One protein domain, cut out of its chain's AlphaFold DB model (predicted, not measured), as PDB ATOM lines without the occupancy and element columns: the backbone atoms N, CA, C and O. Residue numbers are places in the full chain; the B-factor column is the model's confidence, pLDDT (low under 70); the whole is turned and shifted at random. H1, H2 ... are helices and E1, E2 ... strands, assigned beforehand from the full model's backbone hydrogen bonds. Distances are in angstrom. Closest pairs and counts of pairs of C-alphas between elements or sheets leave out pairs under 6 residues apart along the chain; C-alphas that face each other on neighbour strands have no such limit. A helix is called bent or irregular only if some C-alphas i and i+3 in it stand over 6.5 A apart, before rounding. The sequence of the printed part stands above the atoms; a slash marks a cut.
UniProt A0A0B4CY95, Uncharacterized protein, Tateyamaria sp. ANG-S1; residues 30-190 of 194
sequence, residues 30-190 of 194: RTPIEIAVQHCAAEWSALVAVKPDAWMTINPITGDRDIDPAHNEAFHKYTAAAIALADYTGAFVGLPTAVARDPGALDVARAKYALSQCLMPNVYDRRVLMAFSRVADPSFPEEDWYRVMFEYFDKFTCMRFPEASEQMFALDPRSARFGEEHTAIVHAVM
ATOM      1  N   ARG A  30      30.105 -29.126  38.515       94.69
ATOM      2  CA  ARG A  30      30.312 -28.780  39.925       94.69
ATOM      3  C   ARG A  30      31.233 -27.584  40.080       94.69
ATOM      4  O   ARG A  30      32.283 -27.483  39.453       94.69
ATOM      5  N   THR A  31      30.857 -26.658  40.944       96.81
ATOM      6  CA  THR A  31      31.719 -25.540  41.324       96.81
ATOM      7  C   THR A  31      32.880 -26.032  42.196       96.81
ATOM      8  O   THR A  31      32.715 -26.968  42.985       96.81
ATOM      9  N   PRO A  32      34.052 -25.370  42.152       97.12
ATOM     10  CA  PRO A  32      35.134 -25.652  43.097       97.12
ATOM     11  C   PRO A  32      34.693 -25.543  44.563       97.12
ATOM     12  O   PRO A  32      35.197 -26.270  45.415       97.12
ATOM     13  N   ILE A  33      33.724 -24.664  44.850       97.38
ATOM     14  CA  ILE A  33      33.128 -24.493  46.178       97.38
ATOM     15  C   ILE A  33      32.410 -25.768  46.619       97.38
ATOM     16  O   ILE A  33      32.674 -26.259  47.712       97.38
ATOM     17  N   GLU A  34      31.530 -26.327  45.784       97.81
ATOM     18  CA  GLU A  34      30.816 -27.573  46.099       97.81
ATOM     19  C   GLU A  34      31.793 -28.722  46.356       97.81
ATOM     20  O   GLU A  34      31.641 -29.452  47.334       97.81
ATOM     21  N   ILE A  35      32.846 -28.825  45.543       97.94
ATOM     22  CA  ILE A  35      33.887 -29.851  45.685       97.94
ATOM     23  C   ILE A  35      34.665 -29.661  47.000       97.94
ATOM     24  O   ILE A  35      34.880 -30.622  47.741       97.94
ATOM     25  N   ALA A  36      35.047 -28.428  47.350       98.25
ATOM     26  CA  ALA A  36      35.714 -28.136  48.619       98.25
ATOM     27  C   ALA A  36      34.815 -28.407  49.831       98.25
ATOM     28  O   ALA A  36      35.277 -28.993  50.805       98.25
ATOM     29  N   VAL A  37      33.533 -28.042  49.772       98.19
ATOM     30  CA  VAL A  37      32.559 -28.354  50.829       98.19
ATOM     31  C   VAL A  37      32.402 -29.864  50.993       98.19
ATOM     32  O   VAL A  37      32.345 -30.352  52.118       98.19
ATOM     33  N   GLN A  38      32.358 -30.612  49.892       98.12
ATOM     34  CA  GLN A  38      32.178 -32.060  49.916       98.12
ATOM     35  C   GLN A  38      33.390 -32.792  50.513       98.12
ATOM     36  O   GLN A  38      33.215 -33.711  51.313       98.12
ATOM     37  N   HIS A  39      34.612 -32.407  50.134       98.19
ATOM     38  CA  HIS A  39      35.824 -33.143  50.518       98.19
ATOM     39  C   HIS A  39      36.584 -32.553  51.710       98.19
ATOM     40  O   HIS A  39      37.279 -33.293  52.401       98.19
ATOM     41  N   CYS A  40      36.469 -31.246  51.939       98.56
ATOM     42  CA  CYS A  40      37.321 -30.462  52.838       98.56
ATOM     43  C   CYS A  40      36.509 -29.380  53.568       98.56
ATOM     44  O   CYS A  40      36.899 -28.214  53.634       98.56
ATOM     45  N   ALA A  41      35.333 -29.755  54.085       98.50
ATOM     46  CA  ALA A  41      34.362 -28.825  54.668       98.50
ATOM     47  C   ALA A  41      34.953 -27.927  55.768       98.50
ATOM     48  O   ALA A  41      34.600 -26.749  55.866       98.50
ATOM     49  N   ALA A  42      35.840 -28.478  56.603       98.69
ATOM     50  CA  ALA A  42      36.448 -27.759  57.717       98.69
ATOM     51  C   ALA A  42      37.428 -26.688  57.217       98.69
ATOM     52  O   ALA A  42      37.340 -25.527  57.615       98.69
ATOM     53  N   GLU A  43      38.315 -27.060  56.298       98.75
ATOM     54  CA  GLU A  43      39.309 -26.183  55.685       98.75
ATOM     55  C   GLU A  43      38.643 -25.109  54.820       98.75
ATOM     56  O   GLU A  43      39.030 -23.941  54.872       98.75
ATOM     57  N   TRP A  44      37.594 -25.479  54.080       98.50
ATOM     58  CA  TRP A  44      36.776 -24.532  53.328       98.50
ATOM     59  C   TRP A  44      36.119 -23.502  54.253       98.50
ATOM     60  O   TRP A  44      36.218 -22.298  54.018       98.50
ATOM     61  N   SER A  45      35.505 -23.961  55.347       98.50
ATOM     62  CA  SER A  45      34.879 -23.075  56.335       98.50
ATOM     63  C   SER A  45      35.897 -22.120  56.964       98.50
ATOM     64  O   SER A  45      35.602 -20.938  57.148       98.50
ATOM     65  N   ALA A  46      37.110 -22.604  57.251       98.44
ATOM     66  CA  ALA A  46      38.200 -21.777  57.759       98.44
ATOM     67  C   ALA A  46      38.647 -20.714  56.741       98.44
ATOM     68  O   ALA A  46      38.870 -19.566  57.123       98.44
ATOM     69  N   LEU A  47      38.728 -21.060  55.450       98.56
ATOM     70  CA  LEU A  47      39.050 -20.101  54.391       98.56
ATOM     71  C   LEU A  47      37.970 -19.029  54.248       98.56
ATOM     72  O   LEU A  47      38.294 -17.845  54.246       98.56
ATOM     73  N   VAL A  48      36.695 -19.411  54.187       98.25
ATOM     74  CA  VAL A  48      35.583 -18.456  54.032       98.25
ATOM     75  C   VAL A  48      35.473 -17.513  55.234       98.25
ATOM     76  O   VAL A  48      35.119 -16.348  55.061       98.25
ATOM     77  N   ALA A  49      35.838 -17.964  56.439       98.31
ATOM     78  CA  ALA A  49      35.860 -17.111  57.627       98.31
ATOM     79  C   ALA A  49      36.845 -15.929  57.511       98.31
ATOM     80  O   ALA A  49      36.583 -14.867  58.073       98.31
ATOM     81  N   VAL A  50      37.953 -16.096  56.777       97.81
ATOM     82  CA  VAL A  50      38.982 -15.054  56.586       97.81
ATOM     83  C   VAL A  50      38.968 -14.424  55.189       97.81
ATOM     84  O   VAL A  50      39.504 -13.335  54.995       97.81
ATOM     85  N   LYS A  51      38.343 -15.078  54.206       97.25
ATOM     86  CA  LYS A  51      38.216 -14.624  52.815       97.25
ATOM     87  C   LYS A  51      36.840 -15.028  52.253       97.25
ATOM     88  O   LYS A  51      36.746 -16.015  51.523       97.25
ATOM     89  N   PRO A  52      35.765 -14.281  52.574       96.50
ATOM     90  CA  PRO A  52      34.392 -14.682  52.246       96.50
ATOM     91  C   PRO A  52      34.098 -14.821  50.751       96.50
ATOM     92  O   PRO A  52      33.203 -15.563  50.375       96.50
ATOM     93  N   ASP A  53      34.842 -14.107  49.908       96.00
ATOM     94  CA  ASP A  53      34.739 -14.087  48.447       96.00
ATOM     95  C   ASP A  53      35.650 -15.106  47.742       96.00
ATOM     96  O   ASP A  53      35.808 -15.050  46.520       96.00
ATOM     97  N   ALA A  54      36.253 -16.043  48.484       95.62
ATOM     98  CA  ALA A  54      37.053 -17.113  47.900       95.62
ATOM     99  C   ALA A  54      36.255 -17.874  46.826       95.62
ATOM    100  O   ALA A  54      35.134 -18.323  47.055       95.62
ATOM    101  N   TRP A  55      36.849 -17.994  45.637       96.50
ATOM    102  CA  TRP A  55      36.357 -18.774  44.492       96.50
ATOM    103  C   TRP A  55      34.987 -18.396  43.914       96.50
ATOM    104  O   TRP A  55      34.517 -19.078  43.008       96.50
ATOM    105  N   MET A  56      34.377 -17.278  44.326       93.12
ATOM    106  CA  MET A  56      33.079 -16.836  43.783       93.12
ATOM    107  C   MET A  56      33.095 -16.579  42.268       93.12
ATOM    108  O   MET A  56      32.047 -16.593  41.630       93.12
ATOM    109  N   THR A  57      34.268 -16.308  41.694       92.50
ATOM    110  CA  THR A  57      34.440 -15.985  40.270       92.50
ATOM    111  C   THR A  57      35.044 -17.128  39.459       92.50
ATOM    112  O   THR A  57      35.368 -16.925  38.290       92.50
ATOM    113  N   ILE A  58      35.283 -18.293  40.067       92.81
ATOM    114  CA  ILE A  58      35.855 -19.431  39.349       92.81
ATOM    115  C   ILE A  58      34.725 -20.178  38.653       92.81
ATOM    116  O   ILE A  58      33.704 -20.492  39.266       92.81
ATOM    117  N   ASN A  59      34.917 -20.452  37.364       93.56
ATOM    118  CA  ASN A  59      33.940 -21.188  36.576       93.56
ATOM    119  C   ASN A  59      33.724 -22.598  37.150       93.56
ATOM    120  O   ASN A  59      34.663 -23.193  37.692       93.56
ATOM    121  N   PRO A  60      32.512 -23.153  37.001       93.56
ATOM    122  CA  PRO A  60      32.270 -24.553  37.292       93.56
ATOM    123  C   PRO A  60      33.187 -25.477  36.487       93.56
ATOM    124  O   PRO A  60      33.654 -25.134  35.399       93.56
ATOM    125  N   ILE A  61      33.425 -26.654  37.044       92.00
ATOM    126  CA  ILE A  61      34.178 -27.735  36.431       92.00
ATOM    127  C   ILE A  61      33.157 -28.698  35.831       92.00
ATOM    128  O   ILE A  61      32.209 -29.092  36.509       92.00
ATOM    129  N   THR A  62      33.351 -29.038  34.561       90.06
ATOM    130  CA  THR A  62      32.500 -29.974  33.826       90.06
ATOM    131  C   THR A  62      33.196 -31.326  33.739       90.06
ATOM    132  O   THR A  62      34.300 -31.423  33.199       90.06
ATOM    133  N   GLY A  63      32.542 -32.357  34.263       84.81
ATOM    134  CA  GLY A  63      32.867 -33.761  34.049       84.81
ATOM    135  C   GLY A  63      32.097 -34.331  32.860       84.81
ATOM    136  O   GLY A  63      31.071 -33.792  32.438       84.81
ATOM    137  N   ASP A  64      32.585 -35.444  32.326       83.50
ATOM    138  CA  ASP A  64      31.956 -36.135  31.203       83.50
ATOM    139  C   ASP A  64      31.112 -37.299  31.736       83.50
ATOM    140  O   ASP A  64      31.626 -38.266  32.300       83.50
ATOM    141  N   ARG A  65      29.787 -37.199  31.583       79.75
ATOM    142  CA  ARG A  65      28.831 -38.182  32.119       79.75
ATOM    143  C   ARG A  65      28.923 -39.561  31.466       79.75
ATOM    144  O   ARG A  65      28.404 -40.513  32.048       79.75
ATOM    145  N   ASP A  66      29.571 -39.674  30.310       83.94
ATOM    146  CA  ASP A  66      29.825 -40.966  29.669       83.94
ATOM    147  C   ASP A  66      31.010 -41.702  30.321       83.94
ATOM    148  O   ASP A  66      31.225 -42.895  30.072       83.94
ATOM    149  N   ILE A  67      31.754 -41.025  31.205       83.44
ATOM    150  CA  ILE A  67      32.795 -41.629  32.031       83.44
ATOM    151  C   ILE A  67      32.204 -42.161  33.345       83.44
ATOM    152  O   ILE A  67      31.277 -41.602  33.930       83.44
ATOM    153  N   ASP A  68      32.787 -43.259  33.832       88.31
ATOM    154  CA  ASP A  68      32.561 -43.797  35.173       88.31
ATOM    155  C   ASP A  68      32.506 -42.692  36.263       88.31
ATOM    156  O   ASP A  68      33.402 -41.841  36.333       88.31
ATOM    157  N   PRO A  69      31.502 -42.724  37.166       90.81
ATOM    158  CA  PRO A  69      31.347 -41.728  38.224       90.81
ATOM    159  C   PRO A  69      32.564 -41.562  39.138       90.81
ATOM    160  O   PRO A  69      32.816 -40.455  39.611       90.81
ATOM    161  N   ALA A  70      33.329 -42.629  39.405       91.62
ATOM    162  CA  ALA A  70      34.512 -42.513  40.255       91.62
ATOM    163  C   ALA A  70      35.624 -41.706  39.570       91.62
ATOM    164  O   ALA A  70      36.356 -40.981  40.248       91.62
ATOM    165  N   HIS A  71      35.730 -41.778  38.242       92.56
ATOM    166  CA  HIS A  71      36.626 -40.911  37.488       92.56
ATOM    167  C   HIS A  71      36.187 -39.447  37.512       92.56
ATOM    168  O   HIS A  71      37.018 -38.596  37.825       92.56
ATOM    169  N   ASN A  72      34.909 -39.148  37.249       92.19
ATOM    170  CA  ASN A  72      34.405 -37.769  37.331       92.19
ATOM    171  C   ASN A  72      34.643 -37.166  38.717       92.19
ATOM    172  O   ASN A  72      35.100 -36.031  38.837       92.19
ATOM    173  N   GLU A  73      34.428 -37.956  39.769       94.56
ATOM    174  CA  GLU A  73      34.742 -37.551  41.135       94.56
ATOM    175  C   GLU A  73      36.225 -37.209  41.323       94.56
ATOM    176  O   GLU A  73      36.565 -36.132  41.820       94.56
ATOM    177  N   ALA A  74      37.120 -38.104  40.896       95.69
ATOM    178  CA  ALA A  74      38.556 -37.885  40.998       95.69
ATOM    179  C   ALA A  74      39.011 -36.670  40.169       95.69
ATOM    180  O   ALA A  74      39.876 -35.919  40.616       95.69
ATOM    181  N   PHE A  75      38.415 -36.448  38.995       95.19
ATOM    182  CA  PHE A  75      38.716 -35.325  38.109       95.19
ATOM    183  C   PHE A  75      38.259 -33.980  38.689       95.19
ATOM    184  O   PHE A  75      39.018 -33.003  38.689       95.19
ATOM    185  N   HIS A  76      37.053 -33.927  39.251       96.19
ATOM    186  CA  HIS A  76      36.550 -32.747  39.945       96.19
ATOM    187  C   HIS A  76      37.411 -32.391  41.148       96.19
ATOM    188  O   HIS A  76      37.879 -31.252  41.261       96.19
ATOM    189  N   LYS A  77      37.708 -33.377  41.999       97.50
ATOM    190  CA  LYS A  77      38.602 -33.174  43.137       97.50
ATOM    191  C   LYS A  77      39.994 -32.722  42.687       97.50
ATOM    192  O   LYS A  77      40.524 -31.770  43.251       97.50
ATOM    193  N   TYR A  78      40.562 -33.348  41.656       97.31
ATOM    194  CA  TYR A  78      41.852 -32.963  41.074       97.31
ATOM    195  C   TYR A  78      41.875 -31.499  40.628       97.31
ATOM    196  O   TYR A  78      42.802 -30.760  40.964       97.31
ATOM    197  N   THR A  79      40.839 -31.057  39.917       96.69
ATOM    198  CA  THR A  79      40.763 -29.686  39.406       96.69
ATOM    199  C   THR A  79      40.641 -28.679  40.550       96.69
ATOM    200  O   THR A  79      41.364 -27.681  40.574       96.69
ATOM    201  N   ALA A  80      39.809 -28.966  41.559       98.00
ATOM    202  CA  ALA A  80      39.728 -28.145  42.768       98.00
ATOM    203  C   ALA A  80      41.057 -28.120  43.549       98.00
ATOM    204  O   ALA A  80      41.456 -27.073  44.057       98.00
ATOM    205  N   ALA A  81      41.781 -29.242  43.604       98.31
ATOM    206  CA  ALA A  81      43.096 -29.317  44.232       98.31
ATOM    207  C   ALA A  81      44.138 -28.458  43.504       98.31
ATOM    208  O   ALA A  81      44.921 -27.765  44.153       98.31
ATOM    209  N   ALA A  82      44.130 -28.466  42.167       98.00
ATOM    210  CA  ALA A  82      45.018 -27.637  41.358       98.00
ATOM    211  C   ALA A  82      44.744 -26.143  41.587       98.00
ATOM    212  O   ALA A  82      45.683 -25.372  41.795       98.00
ATOM    213  N   ILE A  83      43.465 -25.751  41.636       98.06
ATOM    214  CA  ILE A  83      43.039 -24.388  41.983       98.06
ATOM    215  C   ILE A  83      43.542 -24.009  43.380       98.06
ATOM    216  O   ILE A  83      44.189 -22.975  43.533       98.06
ATOM    217  N   ALA A  84      43.299 -24.847  44.391       98.50
ATOM    218  CA  ALA A  84      43.711 -24.576  45.768       98.50
ATOM    219  C   ALA A  84      45.226 -24.433  45.915       98.50
ATOM    220  O   ALA A  84      45.702 -23.526  46.603       98.50
ATOM    221  N   LEU A  85      45.991 -25.301  45.253       98.38
ATOM    222  CA  LEU A  85      47.445 -25.259  45.303       98.38
ATOM    223  C   LEU A  85      48.010 -24.023  44.589       98.38
ATOM    224  O   LEU A  85      48.927 -23.387  45.115       98.38
ATOM    225  N   ALA A  86      47.439 -23.638  43.445       97.69
ATOM    226  CA  ALA A  86      47.804 -22.406  42.747       97.69
ATOM    227  C   ALA A  86      47.480 -21.163  43.593       97.69
ATOM    228  O   ALA A  86      48.326 -20.279  43.755       97.69
ATOM    229  N   ASP A  87      46.294 -21.128  44.203       97.50
ATOM    230  CA  ASP A  87      45.857 -20.051  45.090       97.50
ATOM    231  C   ASP A  87      46.756 -19.895  46.313       97.50
ATOM    232  O   ASP A  87      47.036 -18.764  46.735       97.50
ATOM    233  N   TYR A  88      47.179 -21.020  46.892       98.50
ATOM    234  CA  TYR A  88      48.133 -21.044  47.984       98.50
ATOM    235  C   TYR A  88      49.513 -20.568  47.525       98.50
ATOM    236  O   TYR A  88      50.068 -19.654  48.130       98.50
ATOM    237  N   THR A  89      50.043 -21.121  46.434       97.69
ATOM    238  CA  THR A  89      51.374 -20.768  45.916       97.69
ATOM    239  C   THR A  89      51.463 -19.275  45.596       97.69
ATOM    240  O   THR A  89      52.442 -18.620  45.951       97.69
ATOM    241  N   GLY A  90      50.415 -18.699  44.998       97.19
ATOM    242  CA  GLY A  90      50.333 -17.257  44.766       97.19
ATOM    243  C   GLY A  90      50.318 -16.442  46.064       97.19
ATOM    244  O   GLY A  90      50.998 -15.418  46.154       97.19
ATOM    245  N   ALA A  91      49.592 -16.906  47.088       97.25
ATOM    246  CA  ALA A  91      49.579 -16.264  48.401       97.25
ATOM    247  C   ALA A  91      50.940 -16.350  49.102       97.25
ATOM    248  O   ALA A  91      51.381 -15.349  49.654       97.25
ATOM    249  N   PHE A  92      51.611 -17.501  49.035       97.44
ATOM    250  CA  PHE A  92      52.950 -17.726  49.576       97.44
ATOM    251  C   PHE A  92      53.968 -16.767  48.947       97.44
ATOM    252  O   PHE A  92      54.600 -15.984  49.648       97.44
ATOM    253  N   VAL A  93      54.057 -16.732  47.613       96.25
ATOM    254  CA  VAL A  93      55.003 -15.856  46.897       96.25
ATOM    255  C   VAL A  93      54.722 -14.371  47.162       96.25
ATOM    256  O   VAL A  93      55.647 -13.575  47.324       96.25
ATOM    257  N   GLY A  94      53.446 -13.978  47.219       95.88
ATOM    258  CA  GLY A  94      53.035 -12.595  47.469       95.88
ATOM    259  C   GLY A  94      53.053 -12.170  48.940       95.88
ATOM    260  O   GLY A  94      52.811 -10.991  49.231       95.88
ATOM    261  N   LEU A  95      53.323 -13.092  49.870       96.19
ATOM    262  CA  LEU A  95      53.038 -12.897  51.288       96.19
ATOM    263  C   LEU A  95      53.757 -11.698  51.917       96.19
ATOM    264  O   LEU A  95      53.079 -10.931  52.601       96.19
ATOM    265  N   PRO A  96      55.061 -11.447  51.669       95.50
ATOM    266  CA  PRO A  96      55.747 -10.292  52.251       95.50
ATOM    267  C   PRO A  96      55.059  -8.963  51.934       95.50
ATOM    268  O   PRO A  96      54.914  -8.101  52.798       95.50
ATOM    269  N   THR A  97      54.590  -8.811  50.692       96.19
ATOM    270  CA  THR A  97      53.903  -7.592  50.249       96.19
ATOM    271  C   THR A  97      52.494  -7.507  50.827       96.19
ATOM    272  O   THR A  97      52.039  -6.417  51.171       96.19
ATOM    273  N   ALA A  98      51.794  -8.639  50.923       94.12
ATOM    274  CA  ALA A  98      50.447  -8.690  51.472       94.12
ATOM    275  C   ALA A  98      50.440  -8.369  52.975       94.12
ATOM    276  O   ALA A  98      49.695  -7.488  53.394       94.12
ATOM    277  N   VAL A  99      51.332  -8.988  53.756       94.44
ATOM    278  CA  VAL A  99      51.454  -8.779  55.210       94.44
ATOM    279  C   VAL A  99      51.851  -7.345  55.556       94.44
ATOM    280  O   VAL A  99      51.298  -6.765  56.485       94.44
ATOM    281  N   ALA A 100      52.729  -6.722  54.762       92.94
ATOM    282  CA  ALA A 100      53.084  -5.312  54.944       92.94
ATOM    283  C   ALA A 100      51.881  -4.354  54.814       92.94
ATOM    284  O   ALA A 100      51.921  -3.243  55.339       92.94
ATOM    285  N   ARG A 101      50.822  -4.761  54.097       95.19
ATOM    286  CA  ARG A 101      49.579  -3.986  53.937       95.19
ATOM    287  C   ARG A 101      48.516  -4.392  54.951       95.19
ATOM    288  O   ARG A 101      47.792  -3.533  55.441       95.19
ATOM    289  N   ASP A 102      48.423  -5.686  55.230       96.56
ATOM    290  CA  ASP A 102      47.447  -6.280  56.130       96.56
ATOM    291  C   ASP A 102      48.050  -7.516  56.822       96.56
ATOM    292  O   ASP A 102      48.206  -8.559  56.180       96.56
ATOM    293  N   PRO A 103      48.345  -7.449  58.134       93.75
ATOM    294  CA  PRO A 103      48.823  -8.598  58.900       93.75
ATOM    295  C   PRO A 103      47.900  -9.829  58.828       93.75
ATOM    296  O   PRO A 103      48.383 -10.953  58.966       93.75
ATOM    297  N   GLY A 104      46.598  -9.641  58.568       96.50
ATOM    298  CA  GLY A 104      45.634 -10.727  58.363       96.50
ATOM    299  C   GLY A 104      45.909 -11.578  57.117       96.50
ATOM    300  O   GLY A 104      45.420 -12.705  57.015       96.50
ATOM    301  N   ALA A 105      46.756 -11.110  56.194       97.38
ATOM    302  CA  ALA A 105      47.167 -11.880  55.022       97.38
ATOM    303  C   ALA A 105      47.861 -13.208  55.383       97.38
ATOM    304  O   ALA A 105      47.756 -14.171  54.618       97.38
ATOM    305  N   LEU A 106      48.524 -13.293  56.546       97.69
ATOM    306  CA  LEU A 106      49.125 -14.541  57.028       97.69
ATOM    307  C   LEU A 106      48.063 -15.602  57.348       97.69
ATOM    308  O   LEU A 106      48.241 -16.771  57.008       97.69
ATOM    309  N   ASP A 107      46.937 -15.199  57.939       98.06
ATOM    310  CA  ASP A 107      45.831 -16.111  58.249       98.06
ATOM    311  C   ASP A 107      45.137 -16.593  56.969       98.06
ATOM    312  O   ASP A 107      44.821 -17.780  56.847       98.06
ATOM    313  N   VAL A 108      44.991 -15.714  55.970       98.19
ATOM    314  CA  VAL A 108      44.491 -16.092  54.639       98.19
ATOM    315  C   VAL A 108      45.417 -17.114  53.973       98.19
ATOM    316  O   VAL A 108      44.940 -18.124  53.452       98.19
ATOM    317  N   ALA A 109      46.736 -16.897  54.004       98.31
ATOM    318  CA  ALA A 109      47.702 -17.848  53.453       98.31
ATOM    319  C   ALA A 109      47.657 -19.202  54.180       98.31
ATOM    320  O   ALA A 109      47.694 -20.242  53.524       98.31
ATOM    321  N   ARG A 110      47.495 -19.201  55.511       98.56
ATOM    322  CA  ARG A 110      47.348 -20.425  56.314       98.56
ATOM    323  C   ARG A 110      46.085 -21.205  55.950       98.56
ATOM    324  O   ARG A 110      46.150 -22.419  55.779       98.56
ATOM    325  N   ALA A 111      44.953 -20.523  55.781       98.69
ATOM    326  CA  ALA A 111      43.705 -21.174  55.387       98.69
ATOM    327  C   ALA A 111      43.771 -21.749  53.959       98.69
ATOM    328  O   ALA A 111      43.343 -22.879  53.727       98.69
ATOM    329  N   LYS A 112      44.385 -21.018  53.017       98.69
ATOM    330  CA  LYS A 112      44.658 -21.520  51.658       98.69
ATOM    331  C   LYS A 112      45.576 -22.742  51.665       98.69
ATOM    332  O   LYS A 112      45.308 -23.704  50.948       98.69
ATOM    333  N   TYR A 113      46.624 -22.726  52.494       98.69
ATOM    334  CA  TYR A 113      47.510 -23.874  52.661       98.69
ATOM    335  C   TYR A 113      46.729 -25.099  53.139       98.69
ATOM    336  O   TYR A 113      46.757 -26.126  52.465       98.69
ATOM    337  N   ALA A 114      45.964 -24.970  54.229       98.75
ATOM    338  CA  ALA A 114      45.171 -26.066  54.783       98.75
ATOM    339  C   ALA A 114      44.220 -26.682  53.742       98.75
ATOM    340  O   ALA A 114      44.216 -27.900  53.555       98.75
ATOM    341  N   LEU A 115      43.487 -25.848  52.995       98.75
ATOM    342  CA  LEU A 115      42.594 -26.321  51.937       98.75
ATOM    343  C   LEU A 115      43.351 -27.052  50.819       98.75
ATOM    344  O   LEU A 115      42.915 -28.115  50.377       98.75
ATOM    345  N   SER A 116      44.502 -26.525  50.386       98.56
ATOM    346  CA  SER A 116      45.314 -27.178  49.348       98.56
ATOM    347  C   SER A 116      45.871 -28.533  49.795       98.56
ATOM    348  O   SER A 116      45.890 -29.467  48.997       98.56
ATOM    349  N   GLN A 117      46.272 -28.667  51.065       98.19
ATOM    350  CA  GLN A 117      46.718 -29.945  51.622       98.19
ATOM    351  C   GLN A 117      45.575 -30.962  51.685       98.19
ATOM    352  O   GLN A 117      45.766 -32.111  51.295       98.19
ATOM    353  N   CYS A 118      44.383 -30.546  52.122       98.56
ATOM    354  CA  CYS A 118      43.231 -31.443  52.202       98.56
ATOM    355  C   CYS A 118      42.783 -31.956  50.819       98.56
ATOM    356  O   CYS A 118      42.478 -33.140  50.656       98.56
ATOM    357  N   LEU A 119      42.775 -31.084  49.804       98.31
ATOM    358  CA  LEU A 119      42.332 -31.449  48.456       98.31
ATOM    359  C   LEU A 119      43.373 -32.240  47.657       98.31
ATOM    360  O   LEU A 119      43.013 -32.832  46.640       98.31
ATOM    361  N   MET A 120      44.636 -32.269  48.092       96.94
ATOM    362  CA  MET A 120      45.735 -32.864  47.333       96.94
ATOM    363  C   MET A 120      45.407 -34.302  46.872       96.94
ATOM    364  O   MET A 120      44.962 -35.119  47.688       96.94
ATOM    365  N   PRO A 121      45.625 -34.646  45.583       96.75
ATOM    366  CA  PRO A 121      45.302 -35.974  45.074       96.75
ATOM    367  C   PRO A 121      46.103 -37.057  45.796       96.75
ATOM    368  O   PRO A 121      47.339 -37.069  45.756       96.75
ATOM    369  N   ASN A 122      45.396 -37.995  46.422       95.38
ATOM    370  CA  ASN A 122      46.017 -39.129  47.093       95.38
ATOM    371  C   ASN A 122      46.327 -40.266  46.094       95.38
ATOM    372  O   ASN A 122      46.058 -40.177  44.895       95.38
ATOM    373  N   VAL A 123      46.891 -41.372  46.588       95.94
ATOM    374  CA  VAL A 123      47.253 -42.536  45.755       95.94
ATOM    375  C   VAL A 123      46.048 -43.130  45.010       95.94
ATOM    376  O   VAL A 123      46.205 -43.630  43.896       95.94
ATOM    377  N   TYR A 124      44.853 -43.096  45.606       95.81
ATOM    378  CA  TYR A 124      43.630 -43.575  44.966       95.81
ATOM    379  C   TYR A 124      43.197 -42.639  43.833       95.81
ATOM    380  O   TYR A 124      43.019 -43.112  42.711       95.81
ATOM    381  N   ASP A 125      43.127 -41.331  44.095       96.31
ATOM    382  CA  ASP A 125      42.743 -40.318  43.104       96.31
ATOM    383  C   ASP A 125      43.656 -40.403  41.870       96.31
ATOM    384  O   ASP A 125      43.192 -40.531  40.736       96.31
ATOM    385  N   ARG A 126      44.975 -40.449  42.102       96.69
ATOM    386  CA  ARG A 126      45.985 -40.585  41.042       96.69
ATOM    387  C   ARG A 126      45.781 -41.851  40.218       96.69
ATOM    388  O   ARG A 126      45.838 -41.805  38.994       96.69
ATOM    389  N   ARG A 127      45.508 -42.990  40.864       95.75
ATOM    390  CA  ARG A 127      45.280 -44.262  40.163       95.75
ATOM    391  C   ARG A 127      44.051 -44.203  39.262       95.75
ATOM    392  O   ARG A 127      44.122 -44.683  38.135       95.75
ATOM    393  N   VAL A 128      42.943 -43.654  39.755       95.06
ATOM    394  CA  VAL A 128      41.690 -43.544  38.991       95.06
ATOM    395  C   VAL A 128      41.878 -42.639  37.772       95.06
ATOM    396  O   VAL A 128      41.463 -42.991  36.668       95.06
ATOM    397  N   LEU A 129      42.566 -41.510  37.947       94.50
ATOM    398  CA  LEU A 129      42.864 -40.575  36.862       94.50
ATOM    399  C   LEU A 129      43.775 -41.204  35.794       94.50
ATOM    400  O   LEU A 129      43.478 -41.115  34.604       94.50
ATOM    401  N   MET A 130      44.820 -41.923  36.212       94.75
ATOM    402  CA  MET A 130      45.736 -42.613  35.292       94.75
ATOM    403  C   MET A 130      45.102 -43.813  34.580       94.75
ATOM    404  O   MET A 130      45.468 -44.138  33.454       94.75
ATOM    405  N   ALA A 131      44.160 -44.507  35.220       91.19
ATOM    406  CA  ALA A 131      43.459 -45.615  34.581       91.19
ATOM    407  C   ALA A 131      42.625 -45.131  33.386       91.19
ATOM    408  O   ALA A 131      42.617 -45.784  32.344       91.19
ATOM    409  N   PHE A 132      41.969 -43.979  33.527       86.94
ATOM    410  CA  PHE A 132      41.188 -43.382  32.450       86.94
ATOM    411  C   PHE A 132      42.062 -42.803  31.339       86.94
ATOM    412  O   PHE A 132      41.761 -43.009  30.168       86.94
ATOM    413  N   SER A 133      43.170 -42.140  31.678       85.12
ATOM    414  CA  SER A 133      44.038 -41.511  30.677       85.12
ATOM    415  C   SER A 133      44.592 -42.511  29.652       85.12
ATOM    416  O   SER A 133      44.641 -42.217  28.457       85.12
ATOM    417  N   ARG A 134      44.881 -43.744  30.092       82.69
ATOM    418  CA  ARG A 134      45.262 -44.877  29.225       82.69
ATOM    419  C   ARG A 134      44.177 -45.286  28.224       82.69
ATOM    420  O   ARG A 134      44.501 -45.838  27.177       82.69
ATOM    421  N   VAL A 135      42.906 -45.092  28.570       84.69
ATOM    422  CA  VAL A 135      41.761 -45.421  27.706       84.69
ATOM    423  C   VAL A 135      41.437 -44.253  26.778       84.69
ATOM    424  O   VAL A 135      41.137 -44.481  25.608       84.69
ATOM    425  N   ALA A 136      41.522 -43.024  27.287       84.31
ATOM    426  CA  ALA A 136      41.194 -41.808  26.552       84.31
ATOM    427  C   ALA A 136      42.176 -41.528  25.406       84.31
ATOM    428  O   ALA A 136      41.747 -41.206  24.300       84.31
ATOM    429  N   ASP A 137      43.479 -41.694  25.646       88.38
ATOM    430  CA  ASP A 137      44.503 -41.607  24.604       88.38
ATOM    431  C   ASP A 137      45.577 -42.687  24.811       88.38
ATOM    432  O   ASP A 137      46.600 -42.444  25.458       88.38
ATOM    433  N   PRO A 138      45.376 -43.892  24.243       87.88
ATOM    434  CA  PRO A 138      46.334 -44.990  24.347       87.88
ATOM    435  C   PRO A 138      47.686 -44.699  23.682       87.88
ATOM    436  O   PRO A 138      48.638 -45.452  23.886       87.88
ATOM    437  N   SER A 139      47.764 -43.665  22.836       92.31
ATOM    438  CA  SER A 139      48.995 -43.288  22.140       92.31
ATOM    439  C   SER A 139      49.872 -42.346  22.962       92.31
ATOM    440  O   SER A 139      51.072 -42.249  22.697       92.31
ATOM    441  N   PHE A 140      49.298 -41.695  23.976       91.69
ATOM    442  CA  PHE A 140      50.021 -40.789  24.852       91.69
ATOM    443  C   PHE A 140      50.724 -41.567  25.977       91.69
ATOM    444  O   PHE A 140      50.068 -42.318  26.710       91.69
ATOM    445  N   PRO A 141      52.055 -41.430  26.135       92.75
ATOM    446  CA  PRO A 141      52.796 -42.170  27.147       92.75
ATOM    447  C   PRO A 141      52.270 -41.915  28.561       92.75
ATOM    448  O   PRO A 141      51.980 -40.786  28.952       92.75
ATOM    449  N   GLU A 142      52.201 -42.972  29.367       90.44
ATOM    450  CA  GLU A 142      51.726 -42.876  30.749       90.44
ATOM    451  C   GLU A 142      52.561 -41.903  31.593       90.44
ATOM    452  O   GLU A 142      52.018 -41.161  32.407       90.44
ATOM    453  N   GLU A 143      53.875 -41.877  31.379       93.31
ATOM    454  CA  GLU A 143      54.777 -40.936  32.045       93.31
ATOM    455  C   GLU A 143      54.429 -39.480  31.708       93.31
ATOM    456  O   GLU A 143      54.447 -38.619  32.587       93.31
ATOM    457  N   ASP A 144      54.032 -39.208  30.463       94.44
ATOM    458  CA  ASP A 144      53.625 -37.871  30.045       94.44
ATOM    459  C   ASP A 144      52.286 -37.476  30.671       94.44
ATOM    460  O   ASP A 144      52.148 -36.347  31.145       94.44
ATOM    461  N   TRP A 145      51.327 -38.406  30.756       92.81
ATOM    462  CA  TRP A 145      50.079 -38.191  31.496       92.81
ATOM    463  C   TRP A 145      50.350 -37.868  32.962       92.81
ATOM    464  O   TRP A 145      49.828 -36.886  33.495       92.81
ATOM    465  N   TYR A 146      51.203 -38.665  33.601       94.00
ATOM    466  CA  TYR A 146      51.574 -38.458  34.991       94.00
ATOM    467  C   TYR A 146      52.219 -37.089  35.186       94.00
ATOM    468  O   TYR A 146      51.860 -36.361  36.108       94.00
ATOM    469  N   ARG A 147      53.142 -36.712  34.297       94.00
ATOM    470  CA  ARG A 147      53.821 -35.421  34.350       94.00
ATOM    471  C   ARG A 147      52.835 -34.262  34.221       94.00
ATOM    472  O   ARG A 147      52.834 -33.369  35.060       94.00
ATOM    473  N   VAL A 148      51.959 -34.298  33.218       91.88
ATOM    474  CA  VAL A 148      50.965 -33.238  32.989       91.88
ATOM    475  C   VAL A 148      50.025 -33.079  34.184       91.88
ATOM    476  O   VAL A 148      49.693 -31.953  34.548       91.88
ATOM    477  N   MET A 149      49.606 -34.184  34.802       93.94
ATOM    478  CA  MET A 149      48.626 -34.133  35.885       93.94
ATOM    479  C   MET A 149      49.267 -33.871  37.252       93.94
ATOM    480  O   MET A 149      48.795 -33.045  38.028       93.94
ATOM    481  N   PHE A 150      50.348 -34.569  37.590       96.75
ATOM    482  CA  PHE A 150      50.805 -34.673  38.976       96.75
ATOM    483  C   PHE A 150      52.142 -34.004  39.264       96.75
ATOM    484  O   PHE A 150      52.422 -33.737  40.433       96.75
ATOM    485  N   GLU A 151      52.930 -33.651  38.244       95.06
ATOM    486  CA  GLU A 151      54.257 -33.057  38.458       95.06
ATOM    487  C   GLU A 151      54.181 -31.771  39.287       95.06
ATOM    488  O   GLU A 151      55.042 -31.534  40.129       95.06
ATOM    489  N   TYR A 152      53.137 -30.956  39.115       94.69
ATOM    490  CA  TYR A 152      52.964 -29.737  39.908       94.69
ATOM    491  C   TYR A 152      52.799 -30.024  41.413       94.69
ATOM    492  O   TYR A 152      53.438 -29.371  42.240       94.69
ATOM    493  N   PHE A 153      52.004 -31.036  41.775       96.94
ATOM    494  CA  PHE A 153      51.811 -31.458  43.168       96.94
ATOM    495  C   PHE A 153      53.077 -32.101  43.748       96.94
ATOM    496  O   PHE A 153      53.440 -31.860  44.902       96.94
ATOM    497  N   ASP A 154      53.773 -32.896  42.939       96.56
ATOM    498  CA  ASP A 154      55.004 -33.564  43.357       96.56
ATOM    499  C   ASP A 154      56.124 -32.546  43.576       96.56
ATOM    500  O   ASP A 154      56.782 -32.569  44.617       96.56
ATOM    501  N   LYS A 155      56.272 -31.577  42.666       96.06
ATOM    502  CA  LYS A 155      57.221 -30.466  42.805       96.06
ATOM    503  C   LYS A 155      56.932 -29.605  44.022       96.06
ATOM    504  O   LYS A 155      57.875 -29.170  44.670       96.06
ATOM    505  N   PHE A 156      55.668 -29.372  44.373       96.62
ATOM    506  CA  PHE A 156      55.332 -28.646  45.598       96.62
ATOM    507  C   PHE A 156      55.937 -29.315  46.843       96.62
ATOM    508  O   PHE A 156      56.574 -28.656  47.665       96.62
ATOM    509  N   THR A 157      55.791 -30.635  46.949       95.31
ATOM    510  CA  THR A 157      56.329 -31.403  48.082       95.31
ATOM    511  C   THR A 157      57.850 -31.502  48.010       95.31
ATOM    512  O   THR A 157      58.539 -31.241  48.991       95.31
ATOM    513  N   CYS A 158      58.388 -31.820  46.836       96.81
ATOM    514  CA  CYS A 158      59.824 -31.968  46.618       96.81
ATOM    515  C   CYS A 158      60.597 -30.652  46.836       96.81
ATOM    516  O   CYS A 158      61.679 -30.670  47.421       96.81
ATOM    517  N   MET A 159      60.015 -29.500  46.479       97.38
ATOM    518  CA  MET A 159      60.595 -28.184  46.773       97.38
ATOM    519  C   MET A 159      60.461 -27.763  48.239       97.38
ATOM    520  O   MET A 159      60.866 -26.654  48.595       97.38
ATOM    521  N   ARG A 160      59.908 -28.629  49.096       97.62
ATOM    522  CA  ARG A 160      59.772 -28.408  50.540       97.62
ATOM    523  C   ARG A 160      58.909 -27.200  50.889       97.62
ATOM    524  O   ARG A 160      59.151 -26.503  51.878       97.62
ATOM    525  N   PHE A 161      57.884 -26.941  50.067       97.06
ATOM    526  CA  PHE A 161      56.884 -25.934  50.405       97.06
ATOM    527  C   PHE A 161      56.246 -26.211  51.768       97.06
ATOM    528  O   PHE A 161      56.182 -25.257  52.539       97.06
ATOM    529  N   PRO A 162      55.799 -27.436  52.121       97.31
ATOM    530  CA  PRO A 162      55.212 -27.703  53.436       97.31
ATOM    531  C   PRO A 162      56.078 -27.207  54.598       97.31
ATOM    532  O   PRO A 162      55.611 -26.417  55.415       97.31
ATOM    533  N   GLU A 163      57.363 -27.554  54.619       98.25
ATOM    534  CA  GLU A 163      58.263 -27.164  55.706       98.25
ATOM    535  C   GLU A 163      58.549 -25.660  55.724       98.25
ATOM    536  O   GLU A 163      58.625 -25.053  56.794       98.25
ATOM    537  N   ALA A 164      58.685 -25.033  54.550       98.06
ATOM    538  CA  ALA A 164      58.829 -23.581  54.464       98.06
ATOM    539  C   ALA A 164      57.565 -22.872  54.979       98.06
ATOM    540  O   ALA A 164      57.655 -21.865  55.681       98.06
ATOM    541  N   SER A 165      56.390 -23.430  54.680       98.19
ATOM    542  CA  SER A 165      55.086 -22.917  55.109       98.19
ATOM    543  C   SER A 165      54.950 -22.954  56.628       98.19
ATOM    544  O   SER A 165      54.570 -21.956  57.234       98.19
ATOM    545  N   GLU A 166      55.305 -24.075  57.260       97.75
ATOM    546  CA  GLU A 166      55.263 -24.232  58.718       97.75
ATOM    547  C   GLU A 166      56.136 -23.196  59.436       97.75
ATOM    548  O   GLU A 166      55.675 -22.539  60.371       97.75
ATOM    549  N   GLN A 167      57.374 -22.999  58.969       98.31
ATOM    550  CA  GLN A 167      58.270 -21.992  59.542       98.31
ATOM    551  C   GLN A 167      57.749 -20.572  59.310       98.31
ATOM    552  O   GLN A 167      57.778 -19.737  60.212       98.31
ATOM    553  N   MET A 168      57.229 -20.302  58.115       97.12
ATOM    554  CA  MET A 168      56.654 -19.010  57.758       97.12
ATOM    555  C   MET A 168      55.427 -18.675  58.616       97.12
ATOM    556  O   MET A 168      55.274 -17.536  59.052       97.12
ATOM    557  N   PHE A 169      54.562 -19.648  58.909       97.56
ATOM    558  CA  PHE A 169      53.377 -19.440  59.746       97.56
ATOM    559  C   PHE A 169      53.687 -19.202  61.225       97.56
ATOM    560  O   PHE A 169      52.776 -18.793  61.951       97.56
ATOM    561  N   ALA A 170      54.928 -19.441  61.653       97.69
ATOM    562  CA  ALA A 170      55.422 -19.125  62.989       97.69
ATOM    563  C   ALA A 170      55.988 -17.696  63.108       97.69
ATOM    564  O   ALA A 170      56.298 -17.259  64.217       97.69
ATOM    565  N   LEU A 171      56.126 -16.965  61.995       97.00
ATOM    566  CA  LEU A 171      56.566 -15.571  62.011       97.00
ATOM    567  C   LEU A 171      55.507 -14.652  62.632       97.00
ATOM    568  O   LEU A 171      54.304 -14.884  62.509       97.00
ATOM    569  N   ASP A 172      55.963 -13.559  63.246       97.44
ATOM    570  CA  ASP A 172      55.081 -12.477  63.683       97.44
ATOM    571  C   ASP A 172      54.696 -11.604  62.473       97.44
ATOM    572  O   ASP A 172      55.558 -10.894  61.945       97.44
ATOM    573  N   PRO A 173      53.420 -11.581  62.037       96.25
ATOM    574  CA  PRO A 173      52.995 -10.777  60.891       96.25
ATOM    575  C   PRO A 173      53.093  -9.263  61.136       96.25
ATOM    576  O   PRO A 173      52.917  -8.478  60.209       96.25
ATOM    577  N   ARG A 174      53.357  -8.818  62.371       96.44
ATOM    578  CA  ARG A 174      53.596  -7.405  62.710       96.44
ATOM    579  C   ARG A 174      55.079  -7.051  62.793       96.44
ATOM    580  O   ARG A 174      55.410  -5.887  63.023       96.44
ATOM    581  N   SER A 175      55.969  -8.024  62.599       96.81
ATOM    582  CA  SER A 175      57.411  -7.799  62.543       96.81
ATOM    583  C   SER A 175      57.752  -6.840  61.404       96.81
ATOM    584  O   SER A 175      57.425  -7.084  60.242       96.81
ATOM    585  N   ALA A 176      58.505  -5.780  61.709       95.12
ATOM    586  CA  ALA A 176      59.082  -4.908  60.681       95.12
ATOM    587  C   ALA A 176      60.061  -5.656  59.754       95.12
ATOM    588  O   ALA A 176      60.420  -5.149  58.694       95.12
ATOM    589  N   ARG A 177      60.492  -6.860  60.154       97.00
ATOM    590  CA  ARG A 177      61.426  -7.720  59.424       97.00
ATOM    591  C   ARG A 177      60.748  -8.897  58.734       97.00
ATOM    592  O   ARG A 177      61.451  -9.693  58.120       97.00
ATOM    593  N   PHE A 178      59.414  -8.976  58.755       97.06
ATOM    594  CA  PHE A 178      58.668 -10.120  58.223       97.06
ATOM    595  C   PHE A 178      59.120 -10.523  56.809       97.06
ATOM    596  O   PHE A 178      59.332 -11.698  56.528       97.06
ATOM    597  N   GLY A 179      59.323  -9.551  55.911       96.19
ATOM    598  CA  GLY A 179      59.770  -9.827  54.543       96.19
ATOM    599  C   GLY A 179      61.193 -10.392  54.443       96.19
ATOM    600  O   GLY A 179      61.443 -11.269  53.613       96.19
ATOM    601  N   GLU A 180      62.115  -9.938  55.296       97.69
ATOM    602  CA  GLU A 180      63.469 -10.501  55.394       97.69
ATOM    603  C   GLU A 180      63.421 -11.929  55.948       97.69
ATOM    604  O   GLU A 180      64.067 -12.820  55.406       97.69
ATOM    605  N   GLU A 181      62.623 -12.149  56.995       98.06
ATOM    606  CA  GLU A 181      62.464 -13.442  57.668       98.06
ATOM    607  C   GLU A 181      61.837 -14.482  56.730       98.06
ATOM    608  O   GLU A 181      62.367 -15.583  56.585       98.06
ATOM    609  N   HIS A 182      60.783 -14.105  56.002       97.56
ATOM    610  CA  HIS A 182      60.190 -14.922  54.944       97.56
ATOM    611  C   HIS A 182      61.223 -15.309  53.877       97.56
ATOM    612  O   HIS A 182      61.352 -16.477  53.515       97.56
ATOM    613  N   THR A 183      61.986 -14.334  53.376       97.44
ATOM    614  CA  THR A 183      63.006 -14.569  52.342       97.44
ATOM    615  C   THR A 183      64.105 -15.502  52.849       97.44
ATOM    616  O   THR A 183      64.524 -16.411  52.133       97.44
ATOM    617  N   ALA A 184      64.535 -15.328  54.101       98.00
ATOM    618  CA  ALA A 184      65.506 -16.209  54.736       98.00
ATOM    619  C   ALA A 184      64.994 -17.655  54.836       98.00
ATOM    620  O   ALA A 184      65.749 -18.575  54.529       98.00
ATOM    621  N   ILE A 185      63.719 -17.864  55.191       98.12
ATOM    622  CA  ILE A 185      63.098 -19.198  55.227       98.12
ATOM    623  C   ILE A 185      63.082 -19.829  53.836       98.12
ATOM    624  O   ILE A 185      63.538 -20.960  53.684       98.12
ATOM    625  N   VAL A 186      62.616 -19.101  52.815       97.06
ATOM    626  CA  VAL A 186      62.580 -19.606  51.432       97.06
ATOM    627  C   VAL A 186      63.969 -20.072  50.993       97.06
ATOM    628  O   VAL A 186      64.110 -21.200  50.535       97.06
ATOM    629  N   HIS A 187      65.008 -19.258  51.197       97.19
ATOM    630  CA  HIS A 187      66.375 -19.623  50.815       97.19
ATOM    631  C   HIS A 187      66.975 -20.772  51.634       97.19
ATOM    632  O   HIS A 187      67.789 -21.526  51.106       97.19
ATOM    633  N   ALA A 188      66.634 -20.881  52.918       97.75
ATOM    634  CA  ALA A 188      67.199 -21.900  53.797       97.75
ATOM    635  C   ALA A 188      66.507 -23.263  53.660       97.75
ATOM    636  O   ALA A 188      67.135 -24.293  53.905       97.75
ATOM    637  N   VAL A 189      65.214 -23.273  53.321       97.56
ATOM    638  CA  VAL A 189      64.376 -24.479  53.365       97.56
ATOM    639  C   VAL A 189      64.063 -25.012  51.978       97.56
ATOM    640  O   VAL A 189      64.157 -26.222  51.772       97.56
ATOM    641  N   MET A 190      63.684 -24.139  51.041       96.88
ATOM    642  CA  MET A 190      63.235 -24.583  49.727       96.88
ATOM    643  C   MET A 190      64.423 -24.934  48.840       96.88
ATOM    644  O   MET A 190      65.373 -24.164  48.696       96.88
TER     645      MET A 190
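AT A GLANCE: This is residues 30 to 190 of the 194 residues of an uncharacterized protein of Tateyamaria sp. ANG-S1 (UniProt A0A0B4CY95). An elongated slab of helices in three tiers: the long, kinked helix H3 and its hairpin partner H4 make the middle, H1, H2 and the short strand E1 cover one side, and H5, H6, H7 and H8 follow one another along the other. H5 and H8 pack on H3 near its two ends, while H6 and H7 between them sit less closely on the middle. The printed part has 161 residues, with eight named helices and one named strand in the order H1 H2 E1 H3 H4 H5 H6 H7 H8; the class is mostly helix. It is compact, with a radius of gyration of the C-alphas of 17.4 A, and spans 55 by 32 by 21 A.

IN THESE COORDINATES: H1, residues 32 to 39, begins with C-alpha 32 at (35.134, -25.652, 43.097). H2 is residues 41 to 50, and E1 is residues 61 to 63. H3, residues 69 to 101, is 44.8 A long and begins at (31.347, -41.728, 38.224). It is irregular, with C-alphas 93 and 96 7.8 A apart and a kink of 67 degrees near residue 95. H4, residues 105 to 119, is 21.2 A long, and H5, residues 123 to 136, is 20.1 A. H6, residues 142 to 158, 20.9 A, is irregular too, with C-alphas 149 and 152 7.4 A apart and a kink of 64 degrees near residue 152. H7 is residues 161 to 169. H8, residues 178 to 189, ends with C-alpha 189 at (64.376, -24.479, 53.365).

HOW THE PARTS SIT: H3 is the hub, touching four helices. H3 and H4 form a helical hairpin at a shallow tilt of 18 degrees, with C-alphas 84 and 116 closest at 4.7 A. H2 touches H4, opposite ways at a shallow tilt of 17 degrees, closest at C-alphas 47 and 111, 4.9 A. H1 touches residues 76 to 80 of H3, closest at C-alphas 32 and 80, 5.2 A. E1 pairs with no named strand; its C-alpha 63 is 5.4 A from C-alpha 72 of H3. H5 touches residues 70 to 78 of H3, closest at C-alphas 74 and 125, 5.3 A. Residues 178 to 182 of H8 touch residues 96 to 99 of H3, closest at C-alphas 96 and 179, 4.7 A. H6 and H7 are each close to H3 but not clearly touching. H5 and H6 form a hairpin, closest at C-alphas 134 and 142, 6.9 A, and so do H7 and H8, at C-alphas 164 and 189, 5.7 A. Every O i to N i+4 pair is within hydrogen-bond range in H1, H4, H7 and H8; the others have 5 of 6 in H2, 26 of 29 in H3, 9 of 10 in H5 and 11 of 13 in H6.

THE WHOLE: The two C-alphas farthest apart, those of Asp 66 and Ala 176, are 55.8 A apart. The printed part has no cut, and no link is long. Mean pLDDT of the printed part is 95.5, and no printed residue is under 70.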